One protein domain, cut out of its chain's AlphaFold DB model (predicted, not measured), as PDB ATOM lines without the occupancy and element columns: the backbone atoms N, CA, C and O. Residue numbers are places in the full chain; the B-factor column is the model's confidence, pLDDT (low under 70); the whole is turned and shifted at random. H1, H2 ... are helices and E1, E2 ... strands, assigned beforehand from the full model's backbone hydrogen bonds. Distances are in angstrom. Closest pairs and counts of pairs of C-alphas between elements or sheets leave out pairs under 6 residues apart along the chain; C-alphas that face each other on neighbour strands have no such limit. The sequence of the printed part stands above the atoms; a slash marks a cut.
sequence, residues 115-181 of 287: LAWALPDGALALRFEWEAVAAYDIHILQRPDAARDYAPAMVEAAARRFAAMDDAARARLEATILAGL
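This is residues 115 to 181 of the 287 residues of the protein "Mannonate dehydratase" of Nostoc sp. 3335mG (UniProt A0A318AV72). The hairpin of strands E1 and E2 lies at one end of an elongated domain, before a group of helices in which H2, H3 and H4 pack round H1. The turn of the hairpin and the link from H1 to H2 mark opposite ends of the long axis. The printed part has 67 residues, with two named strands and then four named helices along it; the sheet E1 - E2 is antiparallel, and the class is mostly helix. It is only just compact, close to loose, with a radius of gyration of the C-alphas of 12.7 A and spans of 39 by 23 by 21 A.

Start at E1, residues 115 to 118, and E2, residues 124 to 127, a hairpin with N 117 and O 125 within hydrogen-bond range at 2.9 A. Go on to H1, residues 130 to 140, the hub. It touches H2, residues 146 to 149, closest at the C-alphas of Ile 138 and Ala 146, 5.6 A. It touches H3, residues 152 to 164, closest at C-alphas 135 and 158, 4.2 A, the same way at a steep tilt of 69 degrees, only just short of about perpendicular. H4, residues 167 to 178, touches H1 with residues 170 to 174 alone, closest at C-alphas 136 and 174, 6.8 A; their lines are only just about perpendicular, at 71 degrees. E1 and H3 are apart. In H1, H3 and H4 every O i to N i+4 pair is within hydrogen-bond range; H2 is too short for one.

Find C-alpha 115 at (-20.147, -19.508, -47.022), where E1 begins. H1 starts at (-27.775, -11.031, -56.406) and is 14.5 A long; H3 is 18.7 A. H4, 16.3 A, ends at C-alpha 178, (-16.032, -8.062, -46.657).

The C-alphas of Asp 121 and Pro 144 are the two farthest apart, 41.0 A. The printed part has no cut, and its five links are tight. Residues 180 to 181 have pLDDT under 70.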
ATOM      1  N   LEU A 115     -21.307 -18.608 -47.068       95.25
ATOM      2  CA  LEU A 115     -20.147 -19.508 -47.022       95.25
ATOM      3  C   LEU A 115     -20.485 -20.909 -46.504       95.25
ATOM      4  O   LEU A 115     -19.611 -21.771 -46.445       95.25
ATOM      5  N   ALA A 116     -21.732 -21.131 -46.101       95.81
ATOM      6  CA  ALA A 116     -22.202 -22.366 -45.495       95.81
ATOM      7  C   ALA A 116     -23.610 -22.721 -45.999       95.81
ATOM      8  O   ALA A 116     -24.470 -23.149 -45.227       95.81
ATOM      9  N   TRP A 117     -23.853 -22.558 -47.303       96.44
ATOM     10  CA  TRP A 117     -25.136 -22.897 -47.909       96.44
ATOM     11  C   TRP A 117     -25.317 -24.417 -47.952       96.44
ATOM     12  O   TRP A 117     -24.552 -25.120 -48.613       96.44
ATOM     13  N   ALA A 118     -26.335 -24.932 -47.264       97.50
ATOM     14  CA  ALA A 118     -26.600 -26.365 -47.209       97.50
ATOM     15  C   ALA A 118     -27.200 -26.891 -48.524       97.50
ATOM     16  O   ALA A 118     -28.211 -26.388 -49.020       97.50
ATOM     17  N   LEU A 119     -26.588 -27.941 -49.067       97.38
ATOM     18  CA  LEU A 119     -27.094 -28.715 -50.195       97.38
ATOM     19  C   LEU A 119     -28.040 -29.839 -49.723       97.38
ATOM     20  O   LEU A 119     -28.033 -30.196 -48.542       97.38
ATOM     21  N   PRO A 120     -28.857 -30.431 -50.623       97.25
ATOM     22  CA  PRO A 120     -29.811 -31.487 -50.258       97.25
ATOM     23  C   PRO A 120     -29.194 -32.745 -49.627       97.25
ATOM     24  O   PRO A 120     -29.896 -33.484 -48.942       97.25
ATOM     25  N   ASP A 121     -27.906 -33.000 -49.857       96.94
ATOM     26  CA  ASP A 121     -27.151 -34.125 -49.295       96.94
ATOM     27  C   ASP A 121     -26.479 -33.805 -47.943       96.94
ATOM     28  O   ASP A 121     -25.858 -34.678 -47.338       96.94
ATOM     29  N   GLY A 122     -26.624 -32.570 -47.451       95.88
ATOM     30  CA  GLY A 122     -26.028 -32.089 -46.205       95.88
ATOM     31  C   GLY A 122     -24.625 -31.493 -46.352       95.88
ATOM     32  O   GLY A 122     -24.085 -31.006 -45.358       95.88
ATOM     33  N   ALA A 123     -24.034 -31.487 -47.553       97.19
ATOM     34  CA  ALA A 123     -22.785 -30.774 -47.800       97.19
ATOM     35  C   ALA A 123     -22.996 -29.250 -47.750       97.19
ATOM     36  O   ALA A 123     -24.090 -28.746 -48.013       97.19
ATOM     37  N   LEU A 124     -21.937 -28.508 -47.424       97.75
ATOM     38  CA  LEU A 124     -21.942 -27.046 -47.446       97.75
ATOM     39  C   LEU A 124     -21.263 -26.537 -48.718       97.75
ATOM     40  O   LEU A 124     -20.214 -27.046 -49.112       97.75
ATOM     41  N   ALA A 125     -21.848 -25.515 -49.331       96.69
ATOM     42  CA  ALA A 125     -21.331 -24.851 -50.517       96.69
ATOM     43  C   ALA A 125     -21.237 -23.336 -50.310       96.69
ATOM     44  O   ALA A 125     -21.939 -22.745 -49.487       96.69
ATOM     45  N   LEU A 126     -20.383 -22.699 -51.107       96.62
ATOM     46  CA  LEU A 126     -20.351 -21.246 -51.219       96.62
ATOM     47  C   LEU A 126     -21.439 -20.804 -52.198       96.62
ATOM     48  O   LEU A 126     -21.617 -21.421 -53.250       96.62
ATOM     49  N   ARG A 127     -22.147 -19.720 -51.883       96.69
ATOM     50  CA  ARG A 127     -23.244 -19.210 -52.709       96.69
ATOM     51  C   ARG A 127     -23.136 -17.706 -52.908       96.69
ATOM     52  O   ARG A 127     -22.732 -16.961 -52.018       96.69
ATOM     53  N   PHE A 128     -23.522 -17.272 -54.099       96.69
ATOM     54  CA  PHE A 128     -23.703 -15.872 -54.450       96.69
ATOM     55  C   PHE A 128     -25.176 -15.638 -54.785       96.69
ATOM     56  O   PHE A 128     -25.746 -16.342 -55.619       96.69
ATOM     57  N   GLU A 129     -25.800 -14.658 -54.138       96.88
ATOM     58  CA  GLU A 129     -27.174 -14.240 -54.406       96.88
ATOM     59  C   GLU A 129     -27.220 -12.752 -54.749       96.88
ATOM     60  O   GLU A 129     -26.909 -11.902 -53.914       96.88
ATOM     61  N   TRP A 130     -27.695 -12.423 -55.953       96.50
ATOM     62  CA  TRP A 130     -27.775 -11.031 -56.406       96.50
ATOM     63  C   TRP A 130     -28.678 -10.156 -55.523       96.50
ATOM     64  O   TRP A 130     -28.340  -9.015 -55.223       96.50
ATOM     65  N   GLU A 131     -29.781 -10.713 -55.013       97.94
ATOM     66  CA  GLU A 131     -30.664 -10.017 -54.065       97.94
ATOM     67  C   GLU A 131     -29.964  -9.704 -52.732       97.94
ATOM     68  O   GLU A 131     -30.204  -8.656 -52.133       97.94
ATOM     69  N   ALA A 132     -29.070 -10.584 -52.262       97.88
ATOM     70  CA  ALA A 132     -28.299 -10.341 -51.046       97.88
ATOM     71  C   ALA A 132     -27.234  -9.259 -51.261       97.88
ATOM     72  O   ALA A 132     -27.052  -8.419 -50.383       97.88
ATOM     73  N   VAL A 133     -26.596  -9.227 -52.436       97.50
ATOM     74  CA  VAL A 133     -25.693  -8.134 -52.831       97.50
ATOM     75  C   VAL A 133     -26.434  -6.799 -52.847       97.50
ATOM     76  O   VAL A 133     -25.975  -5.855 -52.213       97.50
ATOM     77  N   ALA A 134     -27.610  -6.733 -53.480       98.25
ATOM     78  CA  ALA A 134     -28.425  -5.518 -53.514       98.25
ATOM     79  C   ALA A 134     -28.866  -5.070 -52.108       98.25
ATOM     80  O   ALA A 134     -28.796  -3.886 -51.780       98.25
ATOM     81  N   ALA A 135     -29.276  -6.009 -51.246       98.38
ATOM     82  CA  ALA A 135     -29.637  -5.710 -49.860       98.38
ATOM     83  C   ALA A 135     -28.450  -5.154 -49.062       98.38
ATOM     84  O   ALA A 135     -28.607  -4.174 -48.331       98.38
ATOM     85  N   TYR A 136     -27.264  -5.745 -49.228       97.69
ATOM     86  CA  TYR A 136     -26.044  -5.238 -48.615       97.69
ATOM     87  C   TYR A 136     -25.706  -3.836 -49.130       97.69
ATOM     88  O   TYR A 136     -25.604  -2.908 -48.335       97.69
ATOM     89  N   ASP A 137     -25.606  -3.656 -50.443       97.69
ATOM     90  CA  ASP A 137     -25.161  -2.414 -51.077       97.69
ATOM     91  C   ASP A 137     -26.065  -1.214 -50.738       97.69
ATOM     92  O   ASP A 137     -25.592  -0.150 -50.327       97.69
ATOM     93  N   ILE A 138     -27.387  -1.408 -50.830       98.25
ATOM     94  CA  ILE A 138     -28.384  -0.350 -50.627       98.25
ATOM     95  C   ILE A 138     -28.622  -0.073 -49.135       98.25
ATOM     96  O   ILE A 138     -28.722   1.090 -48.742       98.25
ATOM     97  N   HIS A 139     -28.739  -1.108 -48.295       97.94
ATOM     98  CA  HIS A 139     -29.264  -0.947 -46.930       97.94
ATOM     99  C   HIS A 139     -28.226  -1.122 -45.813       97.94
ATOM    100  O   HIS A 139     -28.411  -0.537 -44.743       97.94
ATOM    101  N   ILE A 140     -27.141  -1.870 -46.048       96.56
ATOM    102  CA  ILE A 140     -26.073  -2.115 -45.060       96.56
ATOM    103  C   ILE A 140     -24.867  -1.212 -45.346       96.56
ATOM    104  O   ILE A 140     -24.560  -0.317 -44.560       96.56
ATOM    105  N   LEU A 141     -24.224  -1.393 -46.503       96.00
ATOM    106  CA  LEU A 141     -23.142  -0.537 -46.979       96.00
ATOM    107  C   LEU A 141     -23.633   0.883 -47.232       96.00
ATOM    108  O   LEU A 141     -22.849   1.816 -47.063       96.00
ATOM    109  N   GLN A 142     -24.902   1.056 -47.619       96.75
ATOM    110  CA  GLN A 142     -25.511   2.356 -47.922       96.75
ATOM    111  C   GLN A 142     -24.625   3.179 -48.859       96.75
ATOM    112  O   GLN A 142     -24.310   4.345 -48.595       96.75
ATOM    113  N   ARG A 143     -24.138   2.537 -49.925       95.75
ATOM    114  CA  ARG A 143     -23.314   3.223 -50.913       95.75
ATOM    115  C   ARG A 143     -24.163   4.320 -51.572       95.75
ATOM    116  O   ARG A 143     -25.317   4.061 -51.928       95.75
ATOM    117  N   PRO A 144     -23.627   5.547 -51.723       94.31
ATOM    118  CA  PRO A 144     -24.350   6.624 -52.384       94.31
ATOM    119  C   PRO A 144     -24.878   6.179 -53.748       94.31
ATOM    120  O   PRO A 144     -24.152   5.556 -54.519       94.31
ATOM    121  N   ASP A 145     -26.149   6.480 -54.016       94.62
ATOM    122  CA  ASP A 145     -26.829   6.193 -55.281       94.62
ATOM    123  C   ASP A 145     -26.921   4.710 -55.699       94.62
ATOM    124  O   ASP A 145     -27.368   4.426 -56.811       94.62
ATOM    125  N   ALA A 146     -26.606   3.757 -54.811       96.81
ATOM    126  CA  ALA A 146     -26.547   2.328 -55.138       96.81
ATOM    127  C   ALA A 146     -27.813   1.777 -55.805       96.81
ATOM    128  O   ALA A 146     -27.729   0.961 -56.715       96.81
ATOM    129  N   ALA A 147     -28.996   2.255 -55.404       97.31
ATOM    130  CA  ALA A 147     -30.272   1.810 -55.966       97.31
ATOM    131  C   ALA A 147     -30.389   2.022 -57.491       97.31
ATOM    132  O   ALA A 147     -31.199   1.353 -58.127       97.31
ATOM    133  N   ARG A 148     -29.591   2.921 -58.087       96.75
ATOM    134  CA  ARG A 148     -29.581   3.182 -59.537       96.75
ATOM    135  C   ARG A 148     -28.942   2.055 -60.348       96.75
ATOM    136  O   ARG A 148     -29.227   1.956 -61.539       96.75
ATOM    137  N   ASP A 149     -28.135   1.210 -59.710       95.56
ATOM    138  CA  ASP A 149     -27.433   0.096 -60.360       95.56
ATOM    139  C   ASP A 149     -28.297  -1.176 -60.438       95.56
ATOM    140  O   ASP A 149     -27.899  -2.177 -61.036       95.56
ATOM    141  N   TYR A 150     -29.501  -1.149 -59.860       96.94
ATOM    142  CA  TYR A 150     -30.408  -2.290 -59.788       96.94
ATOM    143  C   TYR A 150     -31.748  -1.981 -60.466       96.94
ATOM    144  O   TYR A 150     -32.255  -0.861 -60.434       96.94
ATOM    145  N   ALA A 151     -32.375  -3.006 -61.049       97.44
ATOM    146  CA  ALA A 151     -33.736  -2.885 -61.568       97.44
ATOM    147  C   ALA A 151     -34.732  -2.556 -60.430       97.44
ATOM    148  O   ALA A 151     -34.560  -3.074 -59.325       97.44
ATOM    149  N   PRO A 152     -35.824  -1.803 -60.678       98.12
ATOM    150  CA  PRO A 152     -36.775  -1.418 -59.625       98.12
ATOM    151  C   PRO A 152     -37.308  -2.595 -58.791       98.12
ATOM    152  O   PRO A 152     -37.338  -2.528 -57.566       98.12
ATOM    153  N   ALA A 153     -37.629  -3.722 -59.436       98.19
ATOM    154  CA  ALA A 153     -38.079  -4.931 -58.742       98.19
ATOM    155  C   ALA A 153     -37.008  -5.530 -57.805       98.19
ATOM    156  O   ALA A 153     -37.346  -6.096 -56.766       98.19
ATOM    157  N   MET A 154     -35.724  -5.391 -58.155       98.38
ATOM    158  CA  MET A 154     -34.602  -5.829 -57.319       98.38
ATOM    159  C   MET A 154     -34.411  -4.901 -56.117       98.38
ATOM    160  O   MET A 154     -34.165  -5.390 -55.020       98.38
ATOM    161  N   VAL A 155     -34.602  -3.588 -56.286       98.62
ATOM    162  CA  VAL A 155     -34.584  -2.624 -55.170       98.62
ATOM    163  C   VAL A 155     -35.677  -2.959 -54.149       98.62
ATOM    164  O   VAL A 155     -35.419  -3.011 -52.948       98.62
ATOM    165  N   GLU A 156     -36.891  -3.265 -54.610       98.44
ATOM    166  CA  GLU A 156     -37.979  -3.688 -53.721       98.44
ATOM    167  C   GLU A 156     -37.701  -5.038 -53.038       98.44
ATOM    168  O   GLU A 156     -38.021  -5.216 -51.860       98.44
ATOM    169  N   ALA A 157     -37.115  -6.002 -53.759       98.50
ATOM    170  CA  ALA A 157     -36.734  -7.300 -53.203       98.50
ATOM    171  C   ALA A 157     -35.649  -7.160 -52.126       98.50
ATOM    172  O   ALA A 157     -35.810  -7.691 -51.028       98.50
ATOM    173  N   ALA A 158     -34.615  -6.364 -52.396       98.62
ATOM    174  CA  ALA A 158     -33.554  -6.029 -51.453       98.62
ATOM    175  C   ALA A 158     -34.104  -5.401 -50.162       98.62
ATOM    176  O   ALA A 158     -33.720  -5.814 -49.066       98.62
ATOM    177  N   ALA A 159     -35.064  -4.475 -50.277       98.62
ATOM    178  CA  ALA A 159     -35.713  -3.855 -49.124       98.62
ATOM    179  C   ALA A 159     -36.503  -4.869 -48.283       98.62
ATOM    180  O   ALA A 159     -36.382  -4.886 -47.054       98.62
ATOM    181  N   ARG A 160     -37.277  -5.758 -48.927       98.56
ATOM    182  CA  ARG A 160     -37.998  -6.840 -48.231       98.56
ATOM    183  C   ARG A 160     -37.036  -7.798 -47.532       98.56
ATOM    184  O   ARG A 160     -37.261  -8.140 -46.372       98.56
ATOM    185  N   ARG A 161     -35.956  -8.195 -48.208       98.25
ATOM    186  CA  ARG A 161     -34.920  -9.070 -47.650       98.25
ATOM    187  C   ARG A 161     -34.260  -8.445 -46.429       98.25
ATOM    188  O   ARG A 161     -34.186  -9.087 -45.388       98.25
ATOM    189  N   PHE A 162     -33.826  -7.192 -46.532       98.44
ATOM    190  CA  PHE A 162     -33.197  -6.469 -45.429       98.44
ATOM    191  C   PHE A 162     -34.128  -6.328 -44.212       98.44
ATOM    192  O   PHE A 162     -33.694  -6.513 -43.072       98.44
ATOM    193  N   ALA A 163     -35.415  -6.046 -44.445       98.31
ATOM    194  CA  ALA A 163     -36.421  -5.962 -43.388       98.31
ATOM    195  C   ALA A 163     -36.673  -7.312 -42.690       98.31
ATOM    196  O   ALA A 163     -36.998  -7.328 -41.506       98.31
ATOM    197  N   ALA A 164     -36.498  -8.430 -43.402       98.06
ATOM    198  CA  ALA A 164     -36.631  -9.781 -42.858       98.06
ATOM    199  C   ALA A 164     -35.371 -10.289 -42.126       98.06
ATOM    200  O   ALA A 164     -35.454 -11.266 -41.383       98.06
ATOM    201  N   MET A 165     -34.210  -9.658 -42.328       98.12
ATOM    202  CA  MET A 165     -32.975  -9.998 -41.617       98.12
ATOM    203  C   MET A 165     -32.970  -9.401 -40.210       98.12
ATOM    204  O   MET A 165     -33.207  -8.203 -40.037       98.12
ATOM    205  N   ASP A 166     -32.614 -10.216 -39.219       97.88
ATOM    206  CA  ASP A 166     -32.202  -9.720 -37.909       97.88
ATOM    207  C   ASP A 166     -30.782  -9.122 -37.962       97.88
ATOM    208  O   ASP A 166     -30.058  -9.241 -38.957       97.88
ATOM    209  N   ASP A 167     -30.365  -8.459 -36.882       97.38
ATOM    210  CA  ASP A 167     -29.056  -7.796 -36.831       97.38
ATOM    211  C   ASP A 167     -27.894  -8.788 -36.976       97.38
ATOM    212  O   ASP A 167     -26.876  -8.474 -37.593       97.38
ATOM    213  N   ALA A 168     -28.065 -10.021 -36.489       97.50
ATOM    214  CA  ALA A 168     -27.069 -11.072 -36.643       97.50
ATOM    215  C   ALA A 168     -26.920 -11.510 -38.111       97.50
ATOM    216  O   ALA A 168     -25.805 -11.734 -38.573       97.50
ATOM    217  N   ALA A 169     -28.016 -11.626 -38.862       96.81
ATOM    218  CA  ALA A 169     -27.998 -11.941 -40.287       96.81
ATOM    219  C   ALA A 169     -27.381 -10.810 -41.116       96.81
ATOM    220  O   ALA A 169     -26.595 -11.094 -42.019       96.81
ATOM    221  N   ARG A 170     -27.673  -9.547 -40.779       97.38
ATOM    222  CA  ARG A 170     -27.051  -8.377 -41.424       97.38
ATOM    223  C   ARG A 170     -25.541  -8.360 -41.202       97.38
ATOM    224  O   ARG A 170     -24.796  -8.270 -42.173       97.38
ATOM    225  N   ALA A 171     -25.100  -8.547 -39.957       94.69
ATOM    226  CA  ALA A 171     -23.681  -8.610 -39.613       94.69
ATOM    227  C   ALA A 171     -22.969  -9.795 -40.289       94.69
ATOM    228  O   ALA A 171     -21.846  -9.649 -40.760       94.69
ATOM    229  N   ARG A 172     -23.617 -10.968 -40.392       95.12
ATOM    230  CA  ARG A 172     -23.064 -12.119 -41.129       95.12
ATOM    231  C   ARG A 172     -22.918 -11.841 -42.622       95.12
ATOM    232  O   ARG A 172     -21.897 -12.215 -43.191       95.12
ATOM    233  N   LEU A 173     -23.913 -11.216 -43.256       95.56
ATOM    234  CA  LEU A 173     -23.847 -10.858 -44.674       95.56
ATOM    235  C   LEU A 173     -22.733  -9.839 -44.938       95.56
ATOM    236  O   LEU A 173     -21.937 -10.035 -45.852       95.56
ATOM    237  N   GLU A 174     -22.644  -8.799 -44.107       94.31
ATOM    238  CA  GLU A 174     -21.561  -7.813 -44.155       94.31
ATOM    239  C   GLU A 174     -20.194  -8.480 -44.007       94.31
ATOM    240  O   GLU A 174     -19.335  -8.311 -44.868       94.31
ATOM    241  N   ALA A 175     -20.019  -9.293 -42.961       91.62
ATOM    242  CA  ALA A 175     -18.779 -10.020 -42.738       91.62
ATOM    243  C   ALA A 175     -18.450 -10.947 -43.911       91.62
ATOM    244  O   ALA A 175     -17.297 -11.022 -44.297       91.62
ATOM    245  N   THR A 176     -19.437 -11.617 -44.510       92.94
ATOM    246  CA  THR A 176     -19.219 -12.532 -45.640       92.94
ATOM    247  C   THR A 176     -18.744 -11.802 -46.895       92.94
ATOM    248  O   THR A 176     -17.817 -12.269 -47.552       92.94
ATOM    249  N   ILE A 177     -19.348 -10.655 -47.222       92.62
ATOM    250  CA  ILE A 177     -18.968  -9.860 -48.398       92.62
ATOM    251  C   ILE A 177     -17.593  -9.206 -48.198       92.62
ATOM    252  O   ILE A 177     -16.804  -9.153 -49.137       92.62
ATOM    253  N   LEU A 178     -17.290  -8.744 -46.981       88.62
ATOM    254  CA  LEU A 178     -16.032  -8.062 -46.657       88.62
ATOM    255  C   LEU A 178     -14.904  -8.995 -46.203       88.62
ATOM    256  O   LEU A 178     -13.790  -8.518 -45.987       88.62
ATOM    257  N   ALA A 179     -15.175 -10.295 -46.028       73.00
ATOM    258  CA  ALA A 179     -14.258 -11.238 -45.386       73.00
ATOM    259  C   ALA A 179     -12.894 -11.332 -46.069       73.00
ATOM    260  O   ALA A 179     -11.952 -11.745 -45.402       73.00
ATOM    261  N   GLY A 180     -12.796 -11.007 -47.364       64.31
ATOM    262  CA  GLY A 180     -11.633 -11.384 -48.156       64.31
ATOM    263  C   GLY A 180     -11.462 -12.903 -48.062       64.31
ATOM    264  O   GLY A 180     -10.688 -13.420 -47.260       64.31
ATOM    265  N   LEU A 181     -12.258 -13.645 -48.828       59.94
ATOM    266  CA  LEU A 181     -12.288 -15.107 -48.749       59.94
ATOM    267  C   LEU A 181     -10.893 -15.717 -49.000       59.94
ATOM    268  O   LEU A 181     -10.086 -15.068 -49.656       59.94
TER     269      LEU A 181